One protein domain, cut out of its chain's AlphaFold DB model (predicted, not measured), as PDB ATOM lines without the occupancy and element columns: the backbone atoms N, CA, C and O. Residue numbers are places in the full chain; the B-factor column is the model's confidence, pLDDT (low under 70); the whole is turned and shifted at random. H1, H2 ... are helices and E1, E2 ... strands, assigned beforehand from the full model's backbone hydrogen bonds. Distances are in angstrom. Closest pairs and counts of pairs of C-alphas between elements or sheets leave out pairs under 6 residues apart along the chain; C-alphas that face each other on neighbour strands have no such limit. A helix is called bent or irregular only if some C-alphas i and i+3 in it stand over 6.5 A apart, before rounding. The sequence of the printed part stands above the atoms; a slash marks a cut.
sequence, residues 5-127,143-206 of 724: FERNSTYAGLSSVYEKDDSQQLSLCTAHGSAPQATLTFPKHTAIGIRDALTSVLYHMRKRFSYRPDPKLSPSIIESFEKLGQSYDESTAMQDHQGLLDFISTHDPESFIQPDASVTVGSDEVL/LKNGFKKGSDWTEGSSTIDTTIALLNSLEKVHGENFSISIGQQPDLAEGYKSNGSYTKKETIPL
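This is residues 5 to 127 and 143 to 206 of the 724 residues of an uncharacterized protein of Deltaproteobacteria bacterium (UniProt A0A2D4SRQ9). A strongly twisted four-stranded sheet, E2 E3 E7 E4, has the short helix H4 over its edge strand E2, and H1 packs on H4 while only grazing the sheet with residues 47 to 51. Away from this sheet, a two-stranded ribbon of E1 and E8 has H3 of the helical hairpin H2 and H3 packed on E8, and a smaller ribbon, E5 and E6, comes near E4 and E1. The printed part has 187 residues, with four named helices and eight named strands in the order E1 E2 E3 E4 H1 H2 H3 E5 E6 H4 E7 E8; the class is mixed, helices and strands. The large sheet is mixed and the two ribbons are antiparallel. The whole is compact, with a radius of gyration of the C-alphas of 16.9 A and spans of 52 by 36 by 29 A.

E2, residues 16 to 20, and E3, residues 23 to 29, form an antiparallel hairpin, with N 18 and O 25 at 2.8 A. E7, residues 178 to 183, is parallel to E3, with N 26 and O 179 at 2.8 A. E4, residues 38 to 42, is antiparallel to E7, with N 40 and O 180 at 2.8 A. H4, residues 164 to 170, is on this sheet at a height over the sheet of 6.8 A, over E2 and along the strands, at 17 degrees to E2 on the local plane; the closest C-alphas of H4 and E2 are those of Leu 166 and Ser 16, 4.5 A apart. H1, residues 47 to 65, touches H4 at a shallow tilt of 20 degrees, opposite ways, with the C-alphas of Arg 51 and Leu 170 closest at 6.3 A. E1, residues 5 to 11, and E8, residues 198 to 205, are antiparallel, with N 7 and O 202 at 2.9 A. The closest C-alphas of H3, residues 93 to 107, and E8 are those of Gln 98 and Tyr 198, 5.8 A apart. H2, residues 75 to 86, touches H3 with residues 81 to 84 alone, at a shallow tilt of 26 degrees, opposite ways; Leu 84 and Asp 96 have the closest C-alphas, 6.6 A apart. E5, residues 118 to 121, and E6, residues 156 to 159, are antiparallel, with N 119 and O 158 at 2.8 A. In H2, H3 and H4 every O i to N i+4 pair is within hydrogen-bond range; in H1, 11 of 15 are.

E1 begins at C-alpha 5, (58.152, 36.514, -189.043), and E8, 22.4 A long, ends at C-alpha 205, (59.381, 30.590, -187.142). H1 begins at C-alpha 47, (61.423, 36.364, -152.130), and is 24.4 A long, with a kink of 52 degrees near residue 59; it is only just irregular, C-alphas 60 and 63 being 6.8 A apart. H3 is 20.7 A long.

The two C-alphas farthest apart are those of Lys 72 and Ser 151, at 53.1 A. Residues 128 to 142 are not printed; C-alphas 127 and 143 are 6.4 A apart across the cut. The link from E7 to E8 is long, 14 residues. The mean pLDDT of the printed part is 78.4, and 49 residues are under 70, among them residues 59 to 91.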
ATOM      1  N   PHE A   5      58.516  35.113-189.228       79.75
ATOM      2  CA  PHE A   5      58.152  36.514-189.043       79.75
ATOM      3  C   PHE A   5      59.216  37.211-188.202       79.75
ATOM      4  O   PHE A   5      59.869  36.594-187.355       79.75
ATOM      5  N   GLU A   6      59.410  38.493-188.471       82.38
ATOM      6  CA  GLU A   6      60.334  39.330-187.721       82.38
ATOM      7  C   GLU A   6      59.574  40.078-186.632       82.38
ATOM      8  O   GLU A   6      58.511  40.649-186.879       82.38
ATOM      9  N   ARG A   7      60.131  40.078-185.423       81.31
ATOM     10  CA  ARG A   7      59.649  40.877-184.301       81.31
ATOM     11  C   ARG A   7      60.784  41.753-183.802       81.31
ATOM     12  O   ARG A   7      61.863  41.249-183.505       81.31
ATOM     13  N   ASN A   8      60.533  43.053-183.701       85.56
ATOM     14  CA  ASN A   8      61.492  44.007-183.157       85.56
ATOM     15  C   ASN A   8      61.027  44.428-181.768       85.56
ATOM     16  O   ASN A   8      60.038  45.145-181.633       85.56
ATOM     17  N   SER A   9      61.750  43.982-180.749       86.38
ATOM     18  CA  SER A   9      61.462  44.301-179.353       86.38
ATOM     19  C   SER A   9      62.445  45.380-178.905       86.38
ATOM     20  O   SER A   9      63.649  45.132-178.842       86.38
ATOM     21  N   THR A  10      61.947  46.596-178.675       88.94
ATOM     22  CA  THR A  10      62.760  47.733-178.205       88.94
ATOM     23  C   THR A  10      62.522  47.940-176.721       88.94
ATOM     24  O   THR A  10      61.361  48.030-176.320       88.94
ATOM     25  N   TYR A  11      63.589  48.056-175.934       88.81
ATOM     26  CA  TYR A  11      63.532  48.229-174.480       88.81
ATOM     27  C   TYR A  11      64.249  49.518-174.061       88.81
ATOM     28  O   TYR A  11      65.337  49.818-174.557       88.81
ATOM     29  N   ALA A  12      63.641  50.270-173.138       85.19
ATOM     30  CA  ALA A  12      64.175  51.539-172.630       85.19
ATOM     31  C   ALA A  12      65.253  51.367-171.540       85.19
ATOM     32  O   ALA A  12      65.849  52.347-171.102       85.19
ATOM     33  N   GLY A  13      65.497  50.135-171.092       83.56
ATOM     34  CA  GLY A  13      66.445  49.801-170.032       83.56
ATOM     35  C   GLY A  13      66.674  48.294-169.944       83.56
ATOM     36  O   GLY A  13      66.064  47.527-170.694       83.56
ATOM     37  N   LEU A  14      67.565  47.884-169.041       85.19
ATOM     38  CA  LEU A  14      67.813  46.476-168.734       85.19
ATOM     39  C   LEU A  14      67.012  46.070-167.498       85.19
ATOM     40  O   LEU A  14      66.949  46.815-166.522       85.19
ATOM     41  N   SER A  15      66.428  44.876-167.525       88.44
ATOM     42  CA  SER A  15      65.828  44.280-166.338       88.44
ATOM     43  C   SER A  15      66.934  43.901-165.355       88.44
ATOM     44  O   SER A  15      67.901  43.234-165.727       88.44
ATOM     45  N   SER A  16      66.807  44.305-164.094       88.19
ATOM     46  CA  SER A  16      67.809  44.008-163.069       88.19
ATOM     47  C   SER A  16      67.226  44.110-161.664       88.19
ATOM     48  O   SER A  16      66.199  44.747-161.435       88.19
ATOM     49  N   VAL A  17      67.906  43.474-160.718       88.88
ATOM     50  CA  VAL A  17      67.685  43.659-159.282       88.88
ATOM     51  C   VAL A  17      68.518  44.837-158.783       88.88
ATOM     52  O   VAL A  17      69.709  44.926-159.094       88.88
ATOM     53  N   TYR A  18      67.898  45.699-157.982       85.06
ATOM     54  CA  TYR A  18      68.501  46.864-157.345       85.06
ATOM     55  C   TYR A  18      68.259  46.858-155.834       85.06
ATOM     56  O   TYR A  18      67.278  46.289-155.356       85.06
ATOM     57  N   GLU A  19      69.139  47.525-155.093       83.69
ATOM     58  CA  GLU A  19      68.917  47.861-153.684       83.69
ATOM     59  C   GLU A  19      68.275  49.248-153.579       83.69
ATOM     60  O   GLU A  19      68.671  50.180-154.280       83.69
ATOM     61  N   LYS A  20      67.265  49.373-152.717       73.88
ATOM     62  CA  LYS A  20      66.516  50.606-152.463       73.88
ATOM     63  C   LYS A  20      66.111  50.647-150.993       73.88
ATOM     64  O   LYS A  20      65.305  49.821-150.586       73.88
ATOM     65  N   ASP A  21      66.642  51.579-150.206       67.94
ATOM     66  CA  ASP A  21      66.213  51.842-148.818       67.94
ATOM     67  C   ASP A  21      66.024  50.571-147.949       67.94
ATOM     68  O   ASP A  21      64.940  50.320-147.424       67.94
ATOM     69  N   ASP A  22      67.058  49.724-147.842       73.12
ATOM     70  CA  ASP A  22      67.027  48.428-147.124       73.12
ATOM     71  C   ASP A  22      65.992  47.407-147.668       73.12
ATOM     72  O   ASP A  22      65.538  46.490-146.974       73.12
ATOM     73  N   SER A  23      65.609  47.560-148.936       81.25
ATOM     74  CA  SER A  23      64.757  46.649-149.700       81.25
ATOM     75  C   SER A  23      65.404  46.290-151.040       81.25
ATOM     76  O   SER A  23      66.264  47.009-151.550       81.25
ATOM     77  N   GLN A  24      65.021  45.150-151.611       88.12
ATOM     78  CA  GLN A  24      65.467  44.732-152.937       88.12
ATOM     79  C   GLN A  24      64.316  44.826-153.930       88.12
ATOM     80  O   GLN A  24      63.242  44.273-153.698       88.12
ATOM     81  N   GLN A  25      64.558  45.453-155.073       89.75
ATOM     82  CA  GLN A  25      63.573  45.593-156.134       89.75
ATOM     83  C   GLN A  25      64.066  44.929-157.411       89.75
ATOM     84  O   GLN A  25      65.119  45.280-157.934       89.75
ATOM     85  N   LEU A  26      63.291  43.986-157.937       91.75
ATOM     86  CA  LEU A  26      63.453  43.486-159.294       91.75
ATOM     87  C   LEU A  26      62.672  44.387-160.252       91.75
ATOM     88  O   LEU A  26      61.443  44.342-160.280       91.75
ATOM     89  N   SER A  27      63.373  45.167-161.064       91.56
ATOM     90  CA  SER A  27      62.745  45.985-162.100       91.56
ATOM     91  C   SER A  27      62.770  45.235-163.433       91.56
ATOM     92  O   SER A  27      63.836  44.867-163.927       91.56
ATOM     93  N   LEU A  28      61.595  44.992-164.011       92.00
ATOM     94  CA  LEU A  28      61.396  44.304-165.285       92.00
ATOM     95  C   LEU A  28      61.030  45.323-166.365       92.00
ATOM     96  O   LEU A  28      59.908  45.833-166.392       92.00
ATOM     97  N   CYS A  29      61.980  45.604-167.258       91.19
ATOM     98  CA  CYS A  29      61.786  46.531-168.368       91.19
ATOM     99  C   CYS A  29      60.997  45.846-169.488       91.19
ATOM    100  O   CYS A  29      61.457  44.856-170.059       91.19
ATOM    101  N   THR A  30      59.826  46.372-169.834       91.56
ATOM    102  CA  THR A  30      58.985  45.839-170.912       91.56
ATOM    103  C   THR A  30      59.251  46.518-172.256       91.56
ATOM    104  O   THR A  30      59.678  47.674-172.300       91.56
ATOM    105  N   ALA A  31      58.921  45.849-173.361       89.19
ATOM    106  CA  ALA A  31      59.038  46.433-174.695       89.19
ATOM    107  C   ALA A  31      58.085  47.633-174.915       89.19
ATOM    108  O   ALA A  31      56.997  47.698-174.335       89.19
ATOM    109  N   HIS A  32      58.484  48.576-175.778       83.62
ATOM    110  CA  HIS A  32      57.686  49.752-176.169       83.62
ATOM    111  C   HIS A  32      56.346  49.367-176.843       83.62
ATOM    112  O   HIS A  32      56.305  48.437-177.645       83.62
ATOM    113  N   GLY A  33      55.274  50.148-176.615       70.19
ATOM    114  CA  GLY A  33      54.064  50.152-177.464       70.19
ATOM    115  C   GLY A  33      52.721  49.966-176.749       70.19
ATOM    116  O   GLY A  33      51.735  50.543-177.192       70.19
ATOM    117  N   SER A  34      52.668  49.213-175.649       60.66
ATOM    118  CA  SER A  34      51.555  49.123-174.679       60.66
ATOM    119  C   SER A  34      52.030  48.205-173.557       60.66
ATOM    120  O   SER A  34      51.915  46.985-173.643       60.66
ATOM    121  N   ALA A  35      52.691  48.792-172.568       73.12
ATOM    122  CA  ALA A  35      53.344  48.062-171.497       73.12
ATOM    123  C   ALA A  35      52.409  47.966-170.286       73.12
ATOM    124  O   ALA A  35      51.908  49.007-169.857       73.12
ATOM    125  N   PRO A  36      52.180  46.774-169.714       90.81
ATOM    126  CA  PRO A  36      51.586  46.703-168.389       90.81
ATOM    127  C   PRO A  36      52.482  47.439-167.392       90.81
ATOM    128  O   PRO A  36      53.707  47.449-167.546       90.81
ATOM    129  N   GLN A  37      51.875  48.018-166.363       92.69
ATOM    130  CA  GLN A  37      52.597  48.630-165.254       92.69
ATOM    131  C   GLN A  37      52.115  48.002-163.955       92.69
ATOM    132  O   GLN A  37      50.915  47.859-163.750       92.69
ATOM    133  N   ALA A  38      53.026  47.554-163.102       93.88
ATOM    134  CA  ALA A  38      52.641  46.976-161.824       93.88
ATOM    135  C   ALA A  38      53.810  46.965-160.853       93.88
ATOM    136  O   ALA A  38      54.893  46.489-161.188       93.88
ATOM    137  N   THR A  39      53.547  47.370-159.617       93.94
ATOM    138  CA  THR A  39      54.436  47.092-158.493       93.94
ATOM    139  C   THR A  39      53.824  46.016-157.595       93.94
ATOM    140  O   THR A  39      52.656  46.084-157.212       93.94
ATOM    141  N   LEU A  40      54.616  44.998-157.265       93.06
ATOM    142  CA  LEU A  40      54.258  43.888-156.389       93.06
ATOM    143  C   LEU A  40      55.205  43.888-155.194       93.06
ATOM    144  O   LEU A  40      56.416  43.888-155.381       93.06
ATOM    145  N   THR A  41      54.683  43.841-153.972       91.06
ATOM    146  CA  THR A  41      55.506  43.719-152.757       91.06
ATOM    147  C   THR A  41      55.214  42.409-152.042       91.06
ATOM    148  O   THR A  41      54.057  42.130-151.721       91.06
ATOM    149  N   PHE A  42      56.255  41.630-151.753       87.81
ATOM    150  CA  PHE A  42      56.136  40.284-151.194       87.81
ATOM    151  C   PHE A  42      56.576  40.218-149.722       87.81
ATOM    152  O   PHE A  42      57.469  40.955-149.297       87.81
ATOM    153  N   PRO A  43      56.001  39.300-148.925       80.19
ATOM    154  CA  PRO A  43      56.540  38.903-147.637       80.19
ATOM    155  C   PRO A  43      57.975  38.378-147.746       80.19
ATOM    156  O   PRO A  43      58.363  37.740-148.726       80.19
ATOM    157  N   LYS A  44      58.738  38.556-146.661       77.19
ATOM    158  CA  LYS A  44      60.147  38.142-146.541       77.19
ATOM    159  C   LYS A  44      60.410  36.693-146.982       77.19
ATOM    160  O   LYS A  44      61.401  36.403-147.641       77.19
ATOM    161  N   HIS A  45      59.515  35.772-146.628       77.62
ATOM    162  CA  HIS A  45      59.707  34.340-146.864       77.62
ATOM    163  C   HIS A  45      59.509  33.913-148.330       77.62
ATOM    164  O   HIS A  45      59.952  32.828-148.704       77.62
ATOM    165  N   THR A  46      58.886  34.752-149.161       83.50
ATOM    166  CA  THR A  46      58.501  34.403-150.538       83.50
ATOM    167  C   THR A  46      59.575  34.801-151.560       83.50
ATOM    168  O   THR A  46      59.691  34.180-152.617       83.50
ATOM    169  N   ALA A  47      60.422  35.784-151.230       85.88
ATOM    170  CA  ALA A  47      61.423  36.364-152.130       85.88
ATOM    171  C   ALA A  47      62.403  35.332-152.718       85.88
ATOM    172  O   ALA A  47      62.628  35.299-153.927       85.88
ATOM    173  N   ILE A  48      62.953  34.458-151.869       88.50
ATOM    174  CA  ILE A  48      63.915  33.425-152.283       88.50
ATOM    175  C   ILE A  48      63.252  32.422-153.236       88.50
ATOM    176  O   ILE A  48      63.831  32.074-154.260       88.50
ATOM    177  N   GLY A  49      62.016  32.012-152.937       89.69
ATOM    178  CA  GLY A  49      61.256  31.106-153.795       89.69
ATOM    179  C   GLY A  49      60.967  31.710-155.172       89.69
ATOM    180  O   GLY A  49      61.136  31.033-156.181       89.69
ATOM    181  N   ILE A  50      60.604  32.997-155.227       89.94
ATOM    182  CA  ILE A  50      60.376  33.711-156.492       89.94
ATOM    183  C   ILE A  50      61.675  33.844-157.285       89.94
ATOM    184  O   ILE A  50      61.677  33.543-158.476       89.94
ATOM    185  N   ARG A  51      62.785  34.231-156.643       89.94
ATOM    186  CA  ARG A  51      64.113  34.244-157.274       89.94
ATOM    187  C   ARG A  51      64.413  32.888-157.908       89.94
ATOM    188  O   ARG A  51      64.712  32.823-159.095       89.94
ATOM    189  N   ASP A  52      64.286  31.815-157.137       90.50
ATOM    190  CA  ASP A  52      64.597  30.459-157.587       90.50
ATOM    191  C   ASP A  52      63.671  30.007-158.726       90.50
ATOM    192  O   ASP A  52      64.127  29.358-159.674       90.50
ATOM    193  N   ALA A  53      62.396  30.408-158.700       91.19
ATOM    194  CA  ALA A  53      61.442  30.149-159.775       91.19
ATOM    195  C   ALA A  53      61.826  30.899-161.054       91.19
ATOM    196  O   ALA A  53      61.881  30.296-162.124       91.19
ATOM    197  N   LEU A  54      62.151  32.188-160.949       89.44
ATOM    198  CA  LEU A  54      62.578  33.022-162.071       89.44
ATOM    199  C   LEU A  54      63.880  32.531-162.689       89.44
ATOM    200  O   LEU A  54      63.968  32.379-163.906       89.44
ATOM    201  N   THR A  55      64.874  32.206-161.864       86.44
ATOM    202  CA  THR A  55      66.124  31.600-162.328       86.44
ATOM    203  C   THR A  55      65.861  30.269-163.031       86.44
ATOM    204  O   THR A  55      66.492  29.982-164.049       86.44
ATOM    205  N   SER A  56      64.906  29.474-162.543       84.50
ATOM    206  CA  SER A  56      64.519  28.202-163.162       84.50
ATOM    207  C   SER A  56      63.801  28.401-164.499       84.50
ATOM    208  O   SER A  56      64.158  27.744-165.473       84.50
ATOM    209  N   VAL A  57      62.860  29.345-164.603       80.69
ATOM    210  CA  VAL A  57      62.195  29.723-165.867       80.69
ATOM    211  C   VAL A  57      63.224  30.214-166.883       80.69
ATOM    212  O   VAL A  57      63.298  29.711-168.005       80.69
ATOM    213  N   LEU A  58      64.091  31.140-166.476       77.62
ATOM    214  CA  LEU A  58      65.131  31.691-167.339       77.62
ATOM    215  C   LEU A  58      66.260  30.688-167.624       77.62
ATOM    216  O   LEU A  58      67.028  30.878-168.569       77.62
ATOM    217  N   TYR A  59      66.333  29.559-166.910       68.56
ATOM    218  CA  TYR A  59      67.235  28.460-167.257       68.56
ATOM    219  C   TYR A  59      66.964  27.916-168.668       68.56
ATOM    220  O   TYR A  59      67.912  27.558-169.374       68.56
ATOM    221  N   HIS A  60      65.706  27.940-169.137       62.66
ATOM    222  CA  HIS A  60      65.362  27.627-170.533       62.66
ATOM    223  C   HIS A  60      66.094  28.538-171.538       62.66
ATOM    224  O   HIS A  60      66.415  28.101-172.643       62.66
ATOM    225  N   MET A  61      66.415  29.775-171.142       59.31
ATOM    226  CA  MET A  61      67.213  30.731-171.919       59.31
ATOM    227  C   MET A  61      68.709  30.614-171.658       59.31
ATOM    228  O   MET A  61      69.501  31.091-172.461       59.31
ATOM    229  N   ARG A  62      69.158  29.968-170.576       52.78
ATOM    230  CA  ARG A  62      70.584  29.945-170.190       52.78
ATOM    231  C   ARG A  62      71.474  29.275-171.242       52.78
ATOM    232  O   ARG A  62      72.620  29.688-171.423       52.78
ATOM    233  N   LYS A  63      70.935  28.331-172.031       48.25
ATOM    234  CA  LYS A  63      71.627  27.769-173.212       48.25
ATOM    235  C   LYS A  63      71.931  28.819-174.296       48.25
ATOM    236  O   LYS A  63      72.895  28.639-175.031       48.25
ATOM    237  N   ARG A  64      71.161  29.911-174.367       45.03
ATOM    238  CA  ARG A  64      71.366  31.062-175.266       45.03
ATOM    239  C   ARG A  64      72.508  31.967-174.806       45.03
ATOM    240  O   ARG A  64      73.282  32.419-175.633       45.03
ATOM    241  N   PHE A  65      72.649  32.194-173.500       44.62
ATOM    242  CA  PHE A  65      73.790  32.938-172.934       44.62
ATOM    243  C   PHE A  65      75.070  32.109-172.896       44.62
ATOM    244  O   PHE A  65      76.170  32.643-172.890       44.62
ATOM    245  N   SER A  66      74.914  30.787-172.937       42.53
ATOM    246  CA  SER A  66      76.001  29.845-173.192       42.53
ATOM    247  C   SER A  66      76.336  29.732-174.683       42.53
ATOM    248  O   SER A  66      77.038  28.789-175.054       42.53
ATOM    249  N   TYR A  67      75.806  30.625-175.540       54.88
ATOM    250  CA  TYR A  67      76.185  30.689-176.947       54.88
ATOM    251  C   TYR A  67      77.704  30.753-177.019       54.88
ATOM    252  O   TYR A  67      78.338  31.659-176.489       54.88
ATOM    253  N   ARG A  68      78.278  29.728-177.636       58.62
ATOM    254  CA  ARG A  68      79.669  29.734-178.039       58.62
ATOM    255  C   ARG A  68      79.647  29.935-179.543       58.62
ATOM    256  O   ARG A  68      78.937  29.166-180.201       58.62
ATOM    257  N   PRO A  69      80.363  30.939-180.075       61.19
ATOM    258  CA  PRO A  69      80.502  31.088-181.513       61.19
ATOM    259  C   PRO A  69      80.918  29.748-182.123       61.19
ATOM    260  O   PRO A  69      81.695  29.010-181.507       61.19
ATOM    261  N   ASP A  70      80.365  29.413-183.295       62.22
ATOM    262  CA  ASP A  70      80.756  28.198-184.015       62.22
ATOM    263  C   ASP A  70      82.293  28.173-184.089       62.22
ATOM    264  O   ASP A  70      82.886  29.147-184.560       62.22
ATOM    265  N   PRO A  71      82.964  27.108-183.614       60.69
ATOM    266  CA  PRO A  71      84.423  27.028-183.634       60.69
ATOM    267  C   PRO A  71      85.023  27.119-185.047       60.69
ATOM    268  O   PRO A  71      86.236  27.257-185.183       60.69
ATOM    269  N   LYS A  72      84.199  27.038-186.102       61.53
ATOM    270  CA  LYS A  72      84.579  27.290-187.498       61.53
ATOM    271  C   LYS A  72      84.619  28.776-187.883       61.53
ATOM    272  O   LYS A  72      85.102  29.086-188.971       61.53
ATOM    273  N   LEU A  73      84.100  29.685-187.052       64.12
ATOM    274  CA  LEU A  73      84.254  31.131-187.238       64.12
ATOM    275  C   LEU A  73      85.732  31.522-187.091       64.12
ATOM    276  O   LEU A  73      86.520  30.808-186.471       64.12
ATOM    277  N   SER A  74      86.140  32.647-187.687       66.56
ATOM    278  CA  SER A  74      87.546  33.050-187.628       66.56
ATOM    279  C   SER A  74      87.982  33.333-186.179       66.56
ATOM    280  O   SER A  74      87.188  33.854-185.393       66.56
ATOM    281  N   PRO A  75      89.253  33.078-185.817       69.62
ATOM    282  CA  PRO A  75      89.763  33.354-184.470       69.62
ATOM    283  C   PRO A  75      89.527  34.798-184.001       69.62
ATOM    284  O   PRO A  75      89.206  35.021-182.841       69.62
ATOM    285  N   SER A  76      89.584  35.773-184.916       63.88
ATOM    286  CA  SER A  76      89.284  37.185-184.639       63.88
ATOM    287  C   SER A  76      87.827  37.446-184.234       63.88
ATOM    288  O   SER A  76      87.558  38.325-183.418       63.88
ATOM    289  N   ILE A  77      86.881  36.686-184.792       63.16
ATOM    290  CA  ILE A  77      85.449  36.767-184.479       63.16
ATOM    291  C   ILE A  77      85.197  36.156-183.096       63.16
ATOM    292  O   ILE A  77      84.464  36.732-182.295       63.16
ATOM    293  N   ILE A  78      85.860  35.039-182.782       65.62
ATOM    294  CA  ILE A  78      85.796  34.398-181.461       65.62
ATOM    295  C   ILE A  78      86.388  35.320-180.384       65.62
ATOM    296  O   ILE A  78      85.742  35.555-179.370       65.62
ATOM    297  N   GLU A  79      87.552  35.925-180.633       68.56
ATOM    298  CA  GLU A  79      88.188  36.873-179.707       68.56
ATOM    299  C   GLU A  79      87.326  38.129-179.477       68.56
ATOM    300  O   GLU A  79      87.235  38.638-178.361       68.56
ATOM    301  N   SER A  80      86.647  38.620-180.522       64.62
ATOM    302  CA  SER A  80      85.712  39.751-180.409       64.62
ATOM    303  C   SER A  80      84.500  39.400-179.540       64.62
ATOM    304  O   SER A  80      84.086  40.206-178.710       64.62
ATOM    305  N   PHE A  81      83.964  38.184-179.681       68.25
ATOM    306  CA  PHE A  81      82.894  37.674-178.823       68.25
ATOM    307  C   PHE A  81      83.349  37.508-177.365       68.25
ATOM    308  O   PHE A  81      82.637  37.912-176.449       68.25
ATOM    309  N   GLU A  82      84.542  36.954-177.135       69.19
ATOM    310  CA  GLU A  82      85.103  36.794-175.790       69.19
ATOM    311  C   GLU A  82      85.319  38.145-175.098       69.19
ATOM    312  O   GLU A  82      84.997  38.278-173.919       69.19
ATOM    313  N   LYS A  83      85.774  39.168-175.834       67.50
ATOM    314  CA  LYS A  83      85.899  40.544-175.326       67.50
ATOM    315  C   LYS A  83      84.545  41.145-174.942       67.50
ATOM    316  O   LYS A  83      84.427  41.660-173.836       67.50
ATOM    317  N   LEU A  84      83.525  41.002-175.795       65.00
ATOM    318  CA  LEU A  84      82.150  41.448-175.509       65.00
ATOM    319  C   LEU A  84      81.535  40.736-174.289       65.00
ATOM    320  O   LEU A  84      80.716  41.317-173.586       65.00
ATOM    321  N   GLY A  85      81.916  39.480-174.031       60.41
ATOM    322  CA  GLY A  85      81.453  38.713-172.870       60.41
ATOM    323  C   GLY A  85      82.216  38.983-171.566       60.41
ATOM    324  O   GLY A  85      81.693  38.682-170.495       60.41
ATOM    325  N   GLN A  86      83.442  39.516-171.636       59.09
ATOM    326  CA  GLN A  86      84.310  39.759-170.473       59.09
ATOM    327  C   GLN A  86      84.189  41.180-169.900       59.09
ATOM    328  O   GLN A  86      84.498  41.378-168.726       59.09
ATOM    329  N   SER A  87      83.722  42.159-170.679       51.72
ATOM    330  CA  SER A  87      83.488  43.531-170.220       51.72
ATOM    331  C   SER A  87      82.006  43.768-169.920       51.72
ATOM    332  O   SER A  87      81.292  44.354-170.725       51.72
ATOM    333  N   TYR A  88      81.516  43.300-168.770       57.50
ATOM    334  CA  TYR A  88      80.249  43.816-168.245       57.50
ATOM    335  C   TYR A  88      80.552  45.024-167.357       57.50
ATOM    336  O   TYR A  88      80.923  44.864-166.194       57.50
ATOM    337  N   ASP A  89      80.427  46.221-167.922       64.19
ATOM    338  CA  ASP A  89      80.391  47.476-167.172       64.19
ATOM    339  C   ASP A  89      78.935  47.961-167.145       64.19
ATOM    340  O   ASP A  89      78.296  48.113-168.185       64.19
ATOM    341  N   GLU A  90      78.383  48.183-165.948       64.69
ATOM    342  CA  GLU A  90      76.995  48.635-165.772       64.69
ATOM    343  C   GLU A  90      76.714  49.955-166.516       64.69
ATOM    344  O   GLU A  90      75.582  50.188-166.941       64.69
ATOM    345  N   SER A  91      77.737  50.789-166.735       66.44
ATOM    346  CA  SER A  91      77.617  52.066-167.445       66.44
ATOM    347  C   SER A  91      77.538  51.938-168.975       66.44
ATOM    348  O   SER A  91      76.991  52.835-169.623       66.44
ATOM    349  N   THR A  92      78.019  50.831-169.557       72.69
ATOM    350  CA  THR A  92      77.978  50.543-171.008       72.69
ATOM    351  C   THR A  92      77.133  49.321-171.365       72.69
ATOM    352  O   THR A  92      76.918  49.055-172.547       72.69
ATOM    353  N   ALA A  93      76.560  48.629-170.375       72.94
ATOM    354  CA  ALA A  93      75.871  47.350-170.530       72.94
ATOM    355  C   ALA A  93      74.824  47.310-171.661       72.94
ATOM    356  O   ALA A  93      74.698  46.296-172.343       72.94
ATOM    357  N   MET A  94      74.080  48.397-171.898       78.12
ATOM    358  CA  MET A  94      73.113  48.470-173.006       78.12
ATOM    359  C   MET A  94      73.788  48.511-174.383       78.12
ATOM    360  O   MET A  94      73.323  47.853-175.312       78.12
ATOM    361  N   GLN A  95      74.871  49.279-174.519       77.75
ATOM    362  CA  GLN A  95      75.639  49.392-175.762       77.75
ATOM    363  C   GLN A  95      76.372  48.085-176.055       77.75
ATOM    364  O   GLN A  95      76.313  47.593-177.182       77.75
ATOM    365  N   ASP A  96      76.974  47.485-175.029       76.06
ATOM    366  CA  ASP A  96      77.638  46.187-175.128       76.06
ATOM    367  C   ASP A  96      76.636  45.092-175.504       76.06
ATOM    368  O   ASP A  96      76.903  44.261-176.375       76.06
ATOM    369  N   HIS A  97      75.430  45.133-174.920       77.88
ATOM    370  CA  HIS A  97      74.365  44.211-175.285       77.88
ATOM    371  C   HIS A  97      73.894  44.412-176.730       77.88
ATOM    372  O   HIS A  97      73.802  43.429-177.462       77.88
ATOM    373  N   GLN A  98      73.650  45.648-177.180       82.25
ATOM    374  CA  GLN A  98      73.304  45.916-178.582       82.25
ATOM    375  C   GLN A  98      74.406  45.418-179.531       82.25
ATOM    376  O   GLN A  98      74.100  44.732-180.505       82.25
ATOM    377  N   GLY A  99      75.678  45.673-179.211       79.44
ATOM    378  CA  GLY A  99      76.822  45.184-179.983       79.44
ATOM    379  C   GLY A  99      76.878  43.656-180.058       79.44
ATOM    380  O   GLY A  99      77.133  43.096-181.125       79.44
ATOM    381  N   LEU A 100      76.561  42.964-178.959       77.06
ATOM    382  CA  LEU A 100      76.429  41.507-178.934       77.06
ATOM    383  C   LEU A 100      75.271  41.019-179.818       77.06
ATOM    384  O   LEU A 100      75.438  40.053-180.565       77.06
ATOM    385  N   LEU A 101      74.105  41.669-179.749       79.31
ATOM    386  CA  LEU A 101      72.950  41.325-180.581       79.31
ATOM    387  C   LEU A 101      73.274  41.494-182.073       79.31
ATOM    388  O   LEU A 101      73.003  40.588-182.862       79.31
ATOM    389  N   ASP A 102      73.910  42.604-182.448       81.69
ATOM    390  CA  ASP A 102      74.315  42.904-183.825       81.69
ATOM    391  C   ASP A 102      75.369  41.910-184.332       81.69
ATOM    392  O   ASP A 102      75.281  41.401-185.457       81.69
ATOM    393  N   PHE A 103      76.340  41.569-183.479       78.69
ATOM    394  CA  PHE A 103      77.347  40.558-183.771       78.69
ATOM    395  C   PHE A 103      76.701  39.199-184.040       78.69
ATOM    396  O   PHE A 103      76.957  38.592-185.083       78.69
ATOM    397  N   ILE A 104      75.849  38.721-183.131       75.44
ATOM    398  CA  ILE A 104      75.204  37.416-183.266       75.44
ATOM    399  C   ILE A 104      74.250  37.426-184.474       75.44
ATOM    400  O   ILE A 104      74.250  36.474-185.248       75.44
ATOM    401  N   SER A 105      73.504  38.508-184.717       76.94
ATOM    402  CA  SER A 105      72.630  38.630-185.892       76.94
ATOM    403  C   SER A 105      73.404  38.550-187.209       76.94
ATOM    404  O   SER A 105      72.856  38.095-188.211       76.94
ATOM    405  N   THR A 106      74.660  38.998-187.221       80.19
ATOM    406  CA  THR A 106      75.516  38.973-188.410       80.19
ATOM    407  C   THR A 106      76.186  37.607-188.607       80.19
ATOM    408  O   THR A 106      76.316  37.152-189.742       80.19
ATOM    409  N   HIS A 107      76.604  36.944-187.522       74.69
ATOM    410  CA  HIS A 107      77.462  35.752-187.592       74.69
ATOM    411  C   HIS A 107      76.740  34.423-187.317       74.69
ATOM    412  O   HIS A 107      77.157  33.397-187.849       74.69
ATOM    413  N   ASP A 108      75.664  34.424-186.528       71.00
ATOM    414  CA  ASP A 108      74.784  33.269-186.303       71.00
ATOM    415  C   ASP A 108      73.317  33.711-186.119       71.00
ATOM    416  O   ASP A 108      72.769  33.680-185.010       71.00
ATOM    417  N   PRO A 109      72.631  34.107-187.204       69.75
ATOM    418  CA  PRO A 109      71.229  34.518-187.135       69.75
ATOM    419  C   PRO A 109      70.279  33.385-186.702       69.75
ATOM    420  O   PRO A 109      69.158  33.650-186.269       69.75
ATOM    421  N   GLU A 110      70.687  32.110-186.778       65.81
ATOM    422  CA  GLU A 110      69.863  30.975-186.336       65.81
ATOM    423  C   GLU A 110      69.918  30.737-184.819       65.81
ATOM    424  O   GLU A 110      69.129  29.959-184.261       65.81
ATOM    425  N   SER A 111      70.807  31.428-184.109       63.56
ATOM    426  CA  SER A 111      70.768  31.499-182.648       63.56
ATOM    427  C   SER A 111      69.587  32.349-182.134       63.56
ATOM    428  O   SER A 111      69.036  32.033-181.077       63.56
ATOM    429  N   PHE A 112      69.104  33.334-182.910       62.78
ATOM    430  CA  PHE A 112      68.003  34.264-182.578       62.78
ATOM    431  C   PHE A 112      66.589  33.743-182.896       62.78
ATOM    432  O   PHE A 112      65.720  34.479-183.357       62.78
ATOM    433  N   ILE A 113      66.330  32.465-182.627       62.06
ATOM    434  CA  ILE A 113      65.017  31.844-182.909       62.06
ATOM    435  C   ILE A 113      64.061  31.924-181.708       62.06
ATOM    436  O   ILE A 113      62.850  31.809-181.876       62.06
ATOM    437  N   GLN A 114      64.583  32.137-180.497       72.31
ATOM    438  CA  GLN A 114      63.771  32.222-179.282       72.31
ATOM    439  C   GLN A 114      63.444  33.694-178.965       72.31
ATOM    440  O   GLN A 114      64.369  34.515-178.915       72.31
ATOM    441  N   PRO A 115      62.178  34.057-178.733       75.94
ATOM    442  CA  PRO A 115      61.816  35.360-178.219       75.94
ATOM    443  C   PRO A 115      62.211  35.547-176.757       75.94
ATOM    444  O   PRO A 115      62.474  34.581-176.039       75.94
ATOM    445  N   ASP A 116      62.235  36.799-176.322       84.12
ATOM    446  CA  ASP A 116      62.177  37.136-174.901       84.12
ATOM    447  C   ASP A 116      60.909  36.593-174.238       84.12
ATOM    448  O   ASP A 116      59.890  36.353-174.894       84.12
ATOM    449  N   ALA A 117      60.988  36.413-172.920       87.62
ATOM    450  CA  ALA A 117      59.845  36.007-172.123       87.62
ATOM    451  C   ALA A 117      58.729  37.060-172.174       87.62
ATOM    452  O   ALA A 117      58.990  38.262-172.282       87.62
ATOM    453  N   SER A 118      57.486  36.602-172.075       88.50
ATOM    454  CA  SER A 118      56.321  37.471-171.951       88.50
ATOM    455  C   SER A 118      55.906  37.627-170.497       88.50
ATOM    456  O   SER A 118      55.957  36.672-169.725       88.50
ATOM    457  N   VAL A 119      55.440  38.821-170.154       91.94
ATOM    458  CA  VAL A 119      54.775  39.133-168.894       91.94
ATOM    459  C   VAL A 119      53.338  39.549-169.180       91.94
ATOM    460  O   VAL A 119      53.083  40.299-170.122       91.94
ATOM    461  N   THR A 120      52.396  39.055-168.385       91.81
ATOM    462  CA  THR A 120      50.989  39.469-168.411       91.81
ATOM    463  C   THR A 120      50.578  39.868-167.002       91.81
ATOM    464  O   THR A 120      50.677  39.056-166.087       91.81
ATOM    465  N   VAL A 121      50.134  41.110-166.836       92.44
ATOM    466  CA  VAL A 121      49.538  41.635-165.604       92.44
ATOM    467  C   VAL A 121      48.023  41.554-165.769       92.44
ATOM    468  O   VAL A 121      47.456  42.248-166.613       92.44
ATOM    469  N   GLY A 122      47.392  40.662-165.008       90.00
ATOM    470  CA  GLY A 122      45.939  40.526-164.917       90.00
ATOM    471  C   GLY A 122      45.361  41.369-163.781       90.00
ATOM    472  O   GLY A 122      46.063  42.187-163.185       90.00
ATOM    473  N   SER A 123      44.089  41.155-163.441       88.00
ATOM    474  CA  SER A 123      43.438  41.920-162.369       88.00
ATOM    475  C   SER A 123      44.098  41.674-161.019       88.00
ATOM    476  O   SER A 123      44.392  42.629-160.311       88.00
ATOM    477  N   ASP A 124      44.377  40.414-160.677       87.69
ATOM    478  CA  ASP A 124      44.886  39.969-159.370       87.69
ATOM    479  C   ASP A 124      46.097  39.036-159.476       87.69
ATOM    480  O   ASP A 124      46.507  38.420-158.498       87.69
ATOM    481  N   GLU A 125      46.692  38.941-160.659       91.56
ATOM    482  CA  GLU A 125      47.723  37.957-160.959       91.56
ATOM    483  C   GLU A 125      48.764  38.505-161.933       91.56
ATOM    484  O   GLU A 125      48.498  39.420-162.714       91.56
ATOM    485  N   VAL A 126      49.957  37.918-161.901       93.31
ATOM    486  CA  VAL A 126      51.003  38.152-162.897       93.31
ATOM    487  C   VAL A 126      51.496  36.814-163.425       93.31
ATOM    488  O   VAL A 126      51.885  35.928-162.662       93.31
ATOM    489  N   LEU A 127      51.498  36.681-164.748       92.88
ATOM    490  CA  LEU A 127      52.031  35.531-165.466       92.88
ATOM    491  C   LEU A 127      53.337  35.916-166.150       92.88
ATOM    492  O   LEU A 127      53.407  36.932-166.838       92.88
ATOM    493  N   LEU A 143      52.217  34.316-160.344       93.44
ATOM    494  CA  LEU A 143      52.139  35.057-159.095       93.44
ATOM    495  C   LEU A 143      50.664  35.394-158.877       93.44
ATOM    496  O   LEU A 143      50.115  36.210-159.612       93.44
ATOM    497  N   LYS A 144      50.015  34.729-157.920       81.44
ATOM    498  CA  LYS A 144      48.544  34.755-157.775       81.44
ATOM    499  C   LYS A 144      48.069  35.234-156.410       81.44
ATOM    500  O   LYS A 144      46.979  35.766-156.285       81.44
ATOM    501  N   ASN A 145      48.883  35.010-155.381       73.06
ATOM    502  CA  ASN A 145      48.576  35.298-153.988       73.06
ATOM    503  C   ASN A 145      49.833  35.834-153.292       73.06
ATOM    504  O   ASN A 145      50.943  35.737-153.811       73.06
ATOM    505  N   GLY A 146      49.661  36.397-152.097       78.31
ATOM    506  CA  GLY A 146      50.796  36.694-151.225       78.31
ATOM    507  C   GLY A 146      51.604  37.933-151.606       78.31
ATOM    508  O   GLY A 146      52.682  38.118-151.061       78.31
ATOM    509  N   PHE A 147      51.104  38.814-152.477       89.81
ATOM    510  CA  PHE A 147      51.700  40.134-152.703       89.81
ATOM    511  C   PHE A 147      50.708  41.269-152.464       89.81
ATOM    512  O   PHE A 147      49.495  41.109-152.591       89.81
ATOM    513  N   LYS A 148      51.238  42.440-152.113       91.81
ATOM    514  CA  LYS A 148      50.489  43.699-152.093       91.81
ATOM    515  C   LYS A 148      50.682  44.409-153.427       91.81
ATOM    516  O   LYS A 148      51.814  44.529-153.890       91.81
ATOM    517  N   LYS A 149      49.582  44.876-154.017       93.44
ATOM    518  CA  LYS A 149      49.598  45.673-155.247       93.44
ATOM    519  C   LYS A 149      50.007  47.112-154.953       93.44
ATOM    520  O   LYS A 149      49.531  47.701-153.981       93.44
ATOM    521  N   GLY A 150      50.847  47.666-155.815       91.31
ATOM    522  CA  GLY A 150      51.114  49.094-155.891       91.31
ATOM    523  C   GLY A 150      49.929  49.870-156.465       91.31
ATOM    524  O   GLY A 150      48.988  49.303-157.021       91.31
ATOM    525  N   SER A 151      49.977  51.194-156.326       90.56
ATOM    526  CA  SER A 151      48.976  52.106-156.893       90.56
ATOM    527  C   SER A 151      49.077  52.261-158.415       90.56
ATOM    528  O   SER A 151      48.187  52.831-159.030       90.56
ATOM    529  N   ASP A 152      50.167  51.786-159.011       90.00
ATOM    530  CA  ASP A 152      50.540  51.897-160.423       90.00
ATOM    531  C   ASP A 152      50.025  50.732-161.292       90.00
ATOM    532  O   ASP A 152      50.539  50.494-162.382       90.00
ATOM    533  N   TRP A 153      49.008  50.000-160.826       93.06
ATOM    534  CA  TRP A 153      48.502  48.789-161.475       93.06
ATOM    535  C   TRP A 153      47.737  49.077-162.776       93.06
ATOM    536  O   TRP A 153      46.626  49.607-162.763       93.06
ATOM    537  N   THR A 154      48.320  48.669-163.896       92.12
ATOM    538  CA  THR A 154      47.769  48.745-165.248       92.12
ATOM    539  C   THR A 154      47.890  47.374-165.907       92.12
ATOM    540  O   THR A 154      48.994  46.890-166.167       92.12
ATOM    541  N   GLU A 155      46.740  46.757-166.174       90.94
ATOM    542  CA  GLU A 155      46.644  45.449-166.821       90.94
ATOM    543  C   GLU A 155      47.176  45.476-168.259       90.94
ATOM    544  O   GLU A 155      47.131  46.495-168.951       90.94
ATOM    545  N   GLY A 156      47.658  44.328-168.728       88.75
ATOM    546  CA  GLY A 156      48.144  44.168-170.092       88.75
ATOM    547  C   GLY A 156      49.241  43.122-170.208       88.75
ATOM    548  O   GLY A 156      49.617  42.459-169.244       88.75
ATOM    549  N   SER A 157      49.787  42.978-171.410       89.00
ATOM    550  CA  SER A 157      50.849  42.015-171.696       89.00
ATOM    551  C   SER A 157      51.943  42.638-172.543       89.00
ATOM    552  O   SER A 157      51.640  43.346-173.500       89.00
ATOM    553  N   SER A 158      53.198  42.318-172.250       90.19
ATOM    554  CA  SER A 158      54.346  42.716-173.066       90.19
ATOM    555  C   SER A 158      55.452  41.664-172.978       90.19
ATOM    556  O   SER A 158      55.331  40.672-172.259       90.19
ATOM    557  N   THR A 159      56.536  41.849-173.721       89.44
ATOM    558  CA  THR A 159      57.780  41.110-173.486       89.44
ATOM    559  C   THR A 159      58.665  41.885-172.536       89.44
ATOM    560  O   THR A 159      58.577  43.109-172.468       89.44
ATOM    561  N   ILE A 160      59.519  41.179-171.808       89.81
ATOM    562  CA  ILE A 160      60.472  41.780-170.873       89.81
ATOM    563  C   ILE A 160      61.902  41.591-171.359       89.81
ATOM    564  O   ILE A 160      62.213  40.605-172.028       89.81
ATOM    565  N   ASP A 161      62.789  42.498-170.972       88.31
ATOM    566  CA  ASP A 161      64.211  42.267-171.152       88.31
ATOM    567  C   ASP A 161      64.634  41.013-170.365       88.31
ATOM    568  O   ASP A 161      64.403  40.920-169.158       88.31
ATOM    569  N   THR A 162      65.268  40.065-171.062       83.00
ATOM    570  CA  THR A 162      65.840  38.845-170.484       83.00
ATOM    571  C   THR A 162      67.362  38.764-170.618       83.00
ATOM    572  O   THR A 162      67.900  37.666-170.709       83.00
ATOM    573  N   THR A 163      68.072  39.895-170.648       79.50
ATOM    574  CA  THR A 163      69.538  39.961-170.760       79.50
ATOM    575  C   THR A 163      70.303  39.193-169.670       79.50
ATOM    576  O   THR A 163      69.784  38.805-168.622       79.50
ATOM    577  N   ILE A 164      71.612  39.020-169.893       73.69
ATOM    578  CA  ILE A 164      72.535  38.479-168.886       73.69
ATOM    579  C   ILE A 164      72.582  39.339-167.609       73.69
ATOM    580  O   ILE A 164      72.843  38.806-166.535       73.69
ATOM    581  N   ALA A 165      72.279  40.641-167.706       78.31
ATOM    582  CA  ALA A 165      72.181  41.542-166.559       78.31
ATOM    583  C   ALA A 165      71.083  41.090-165.585       78.31
ATOM    584  O   ALA A 165      71.331  40.963-164.384       78.31
ATOM    585  N   LEU A 166      69.901  40.747-166.108       85.00
ATOM    586  CA  LEU A 166      68.814  40.182-165.310       85.00
ATOM    587  C   LEU A 166      69.252  38.883-164.631       85.00
ATOM    588  O   LEU A 166      69.092  38.720-163.425       85.00
ATOM    589  N   LEU A 167      69.843  37.962-165.393       79.75
ATOM    590  CA  LEU A 167      70.282  36.671-164.862       79.75
ATOM    591  C   LEU A 167      71.302  36.814-163.726       79.75
ATOM    592  O   LEU A 167      71.143  36.179-162.687       79.75
ATOM    593  N   ASN A 168      72.322  37.649-163.922       79.19
ATOM    594  CA  ASN A 168      73.375  37.866-162.932       79.19
ATOM    595  C   ASN A 168      72.850  38.617-161.702       79.19
ATOM    596  O   ASN A 168      73.277  38.349-160.582       79.19
ATOM    597  N   SER A 169      71.927  39.564-161.888       85.31
ATOM    598  CA  SER A 169      71.362  40.332-160.776       85.31
ATOM    599  C   SER A 169      70.381  39.518-159.925       85.31
ATOM    600  O   SER A 169      70.334  39.727-158.716       85.31
ATOM    601  N   LEU A 170      69.677  38.528-160.494       87.62
ATOM    602  CA  LEU A 170      68.827  37.609-159.723       87.62
ATOM    603  C   LEU A 170      69.615  36.832-158.656       87.62
ATOM    604  O   LEU A 170      69.086  36.594-157.571       87.62
ATOM    605  N   GLU A 171      70.884  36.491-158.906       82.94
ATOM    606  CA  GLU A 171      71.744  35.820-157.914       82.94
ATOM    607  C   GLU A 171      72.002  36.696-156.669       82.94
ATOM    608  O   GLU A 171      72.288  36.166-155.596       82.94
ATOM    609  N   LYS A 172      71.835  38.026-156.776       84.44
ATOM    610  CA  LYS A 172      72.015  38.989-155.676       84.44
ATOM    611  C   LYS A 172      70.808  39.063-154.726       84.44
ATOM    612  O   LYS A 172      70.892  39.724-153.690       84.44
ATOM    613  N   VAL A 173      69.679  38.416-155.039       86.44
ATOM    614  CA  VAL A 173      68.482  38.439-154.179       86.44
ATOM    615  C   VAL A 173      68.708  37.573-152.934       86.44
ATOM    616  O   VAL A 173      68.875  36.353-153.036       86.44
ATOM    617  N   HIS A 174      68.689  38.203-151.758       78.62
ATOM    618  CA  HIS A 174      68.980  37.596-150.453       78.62
ATOM    619  C   HIS A 174      67.823  37.699-149.440       78.62
ATOM    620  O   HIS A 174      67.881  37.064-148.389       78.62
ATOM    621  N   GLY A 175      66.714  38.355-149.804       65.38
ATOM    622  CA  GLY A 175      65.395  38.022-149.252       65.38
ATOM    623  C   GLY A 175      64.881  38.882-148.098       65.38
ATOM    624  O   GLY A 175      64.025  38.414-147.353       65.38
ATOM    625  N   GLU A 176      65.334  40.127-147.950       68.94
ATOM    626  CA  GLU A 176      64.693  41.109-147.064       68.94
ATOM    627  C   GLU A 176      63.944  42.149-147.910       68.94
ATOM    628  O   GLU A 176      64.523  42.699-148.838       68.94
ATOM    629  N   ASN A 177      62.644  42.354-147.640       78.00
ATOM    630  CA  ASN A 177      61.769  43.314-148.334       78.00
ATOM    631  C   ASN A 177      61.921  43.297-149.868       78.00
ATOM    632  O   ASN A 177      62.590  44.146-150.445       78.00
ATOM    633  N   PHE A 178      61.300  42.320-150.533       87.94
ATOM    634  CA  PHE A 178      61.418  42.157-151.983       87.94
ATOM    635  C   PHE A 178      60.199  42.717-152.720       87.94
ATOM    636  O   PHE A 178      59.055  42.354-152.412       87.94
ATOM    637  N   SER A 179      60.440  43.559-153.721       91.50
ATOM    638  CA  SER A 179      59.427  44.036-154.657       91.50
ATOM    639  C   SER A 179      59.773  43.667-156.098       91.50
ATOM    640  O   SER A 179      60.929  43.445-156.456       91.50
ATOM    641  N   ILE A 180      58.751  43.599-156.943       92.94
ATOM    642  CA  ILE A 180      58.895  43.521-158.394       92.94
ATOM    643  C   ILE A 180      58.201  44.747-158.976       92.94
ATOM    644  O   ILE A 180      57.029  44.965-158.685       92.94
ATOM    645  N   SER A 181      58.903  45.529-159.791       93.31
ATOM    646  CA  SER A 181      58.333  46.635-160.561       93.31
ATOM    647  C   SER A 181      58.360  46.277-162.042       93.31
ATOM    648  O   SER A 181      59.395  45.889-162.577       93.31
ATOM    649  N   ILE A 182      57.215  46.370-162.707       94.00
ATOM    650  CA  ILE A 182      57.013  46.011-164.110       94.00
ATOM    651  C   ILE A 182      56.609  47.277-164.848       94.00
ATOM    652  O   ILE A 182      55.708  47.985-164.402       94.00
ATOM    653  N   GLY A 183      57.250  47.553-165.978       91.75
ATOM    654  CA  GLY A 183      56.869  48.670-166.834       91.75
ATOM    655  C   GLY A 183      57.874  48.922-167.944       91.75
ATOM    656  O   GLY A 183      58.946  48.326-167.982       91.75
ATOM    657  N   GLN A 184      57.549  49.834-168.857       87.56
ATOM    658  CA  GLN A 184      58.488  50.257-169.902       87.56
ATOM    659  C   GLN A 184      59.693  50.987-169.300       87.56
ATOM    660  O   GLN A 184      60.830  50.792-169.721       87.56
ATOM    661  N   GLN A 185      59.410  51.814-168.299       83.88
ATOM    662  CA  GLN A 185      60.368  52.420-167.391       83.88
ATOM    663  C   GLN A 185      59.878  52.070-165.988       83.88
ATOM    664  O   GLN A 185      59.100  52.834-165.413       83.88
ATOM    665  N   PRO A 186      60.208  50.868-165.485       80.94
ATOM    666  CA  PRO A 186      59.839  50.497-164.128       80.94
ATOM    667  C   PRO A 186      60.516  51.461-163.146       80.94
ATOM    668  O   PRO A 186      61.384  52.247-163.526       80.94
ATOM    669  N   ASP A 187      60.139  51.412-161.876       77.31
ATOM    670  CA  ASP A 187      60.854  52.180-160.863       77.31
ATOM    671  C   ASP A 187      62.305  51.656-160.788       77.31
ATOM    672  O   ASP A 187      62.559  50.473-160.531       77.31
ATOM    673  N   LEU A 188      63.256  52.517-161.149       70.69
ATOM    674  CA  LEU A 188      64.687  52.222-161.246       70.69
ATOM    675  C   LEU A 188      65.398  52.923-160.087       70.69
ATOM    676  O   LEU A 188      64.999  54.012-159.679       70.69
ATOM    677  N   ALA A 189      66.455  52.311-159.554       65.38
ATOM    678  CA  ALA A 189      67.197  52.893-158.438       65.38
ATOM    679  C   ALA A 189      67.824  54.256-158.788       65.38
ATOM    680  O   ALA A 189      68.220  54.508-159.933       65.38
ATOM    681  N   GLU A 190      67.949  55.130-157.783       57.28
ATOM    682  CA  GLU A 190      68.601  56.432-157.935       57.28
ATOM    683  C   GLU A 190      70.031  56.269-158.476       57.28
ATOM    684  O   GLU A 190      70.835  55.496-157.960       57.28
ATOM    685  N   GLY A 191      70.351  56.999-159.548       53.81
ATOM    686  CA  GLY A 191      71.654  56.921-160.213       53.81
ATOM    687  C   GLY A 191      71.745  55.897-161.349       53.81
ATOM    688  O   GLY A 191      72.728  55.937-162.095       53.81
ATOM    689  N   TYR A 192      70.724  55.053-161.564       58.91
ATOM    690  CA  TYR A 192      70.648  54.227-162.769       58.91
ATOM    691  C   TYR A 192      70.452  55.119-163.999       58.91
ATOM    692  O   TYR A 192      69.386  55.685-164.241       58.91
ATOM    693  N   LYS A 193      71.516  55.272-164.789       52.31
ATOM    694  CA  LYS A 193      71.475  56.011-166.050       52.31
ATOM    695  C   LYS A 193      71.054  55.059-167.161       52.31
ATOM    696  O   LYS A 193      71.904  54.434-167.789       52.31
ATOM    697  N   SER A 194      69.757  54.985-167.449       55.25
ATOM    698  CA  SER A 194      69.255  54.378-168.688       55.25
ATOM    699  C   SER A 194      69.578  55.293-169.881       55.25
ATOM    700  O   SER A 194      68.700  55.919-170.477       55.25
ATOM    701  N   ASN A 195      70.859  55.462-170.205       54.00
ATOM    702  CA  ASN A 195      71.254  56.243-171.370       54.00
ATOM    703  C   ASN A 195      71.088  55.385-172.630       54.00
ATOM    704  O   ASN A 195      72.047  54.812-173.140       54.00
ATOM    705  N   GLY A 196      69.858  55.327-173.139       70.44
ATOM    706  CA  GLY A 196      69.553  54.782-174.457       70.44
ATOM    707  C   GLY A 196      68.394  53.794-174.473       70.44
ATOM    708  O   GLY A 196      67.608  53.691-173.542       70.44
ATOM    709  N   SER A 197      68.291  53.080-175.585       83.31
ATOM    710  CA  SER A 197      67.415  51.927-175.779       83.31
ATOM    711  C   SER A 197      68.187  50.913-176.613       83.31
ATOM    712  O   SER A 197      69.099  51.298-177.350       83.31
ATOM    713  N   TYR A 198      67.844  49.637-176.508       85.12
ATOM    714  CA  TYR A 198      68.362  48.621-177.420       85.12
ATOM    715  C   TYR A 198      67.193  47.921-178.109       85.12
ATOM    716  O   TYR A 198      66.081  47.856-177.578       85.12
ATOM    717  N   THR A 199      67.435  47.438-179.323       87.44
ATOM    718  CA  THR A 199      66.438  46.741-180.135       87.44
ATOM    719  C   THR A 199      66.921  45.342-180.440       87.44
ATOM    720  O   THR A 199      67.943  45.137-181.097       87.44
ATOM    721  N   LYS A 200      66.123  44.366-180.027       84.88
ATOM    722  CA  LYS A 200      66.326  42.971-180.367       84.88
ATOM    723  C   LYS A 200      65.474  42.605-181.573       84.88
ATOM    724  O   LYS A 200      64.246  42.666-181.515       84.88
ATOM    725  N   LYS A 201      66.138  42.211-182.659       83.69
ATOM    726  CA  LYS A 201      65.496  41.661-183.855       83.69
ATOM    727  C   LYS A 201      65.390  40.152-183.705       83.69
ATOM    728  O   LYS A 201      66.397  39.452-183.634       83.69
ATOM    729  N   GLU A 202      64.172  39.654-183.609       78.81
ATOM    730  CA  GLU A 202      63.882  38.246-183.375       78.81
ATOM    731  C   GLU A 202      63.278  37.651-184.642       78.81
ATOM    732  O   GLU A 202      62.296  38.169-185.174       78.81
ATOM    733  N   THR A 203      63.854  36.551-185.127       79.31
ATOM    734  CA  THR A 203      63.336  35.853-186.305       79.31
ATOM    735  C   THR A 203      62.608  34.593-185.853       79.31
ATOM    736  O   THR A 203      63.206  33.525-185.693       79.31
ATOM    737  N   ILE A 204      61.300  34.712-185.645       79.69
ATOM    738  CA  ILE A 204      60.480  33.654-185.054       79.69
ATOM    739  C   ILE A 204      59.865  32.798-186.179       79.69
ATOM    740  O   ILE A 204      59.247  33.331-187.105       79.69
ATOM    741  N   PRO A 205      60.016  31.462-186.159       79.44
ATOM    742  CA  PRO A 205      59.381  30.590-187.142       79.44
ATOM    743  C   PRO A 205      57.852  30.667-187.075       79.44
ATOM    744  O   PRO A 205      57.275  30.632-185.993       79.44
ATOM    745  N   LEU A 206      57.172  30.679-188.222       77.25
ATOM    746  CA  LEU A 206      55.709  30.823-188.266       77.25
ATOM    747  C   LEU A 206      54.931  29.617-187.705       77.25
ATOM    748  O   LEU A 206      53.746  29.742-187.414       77.25
TER     749      LEU A 206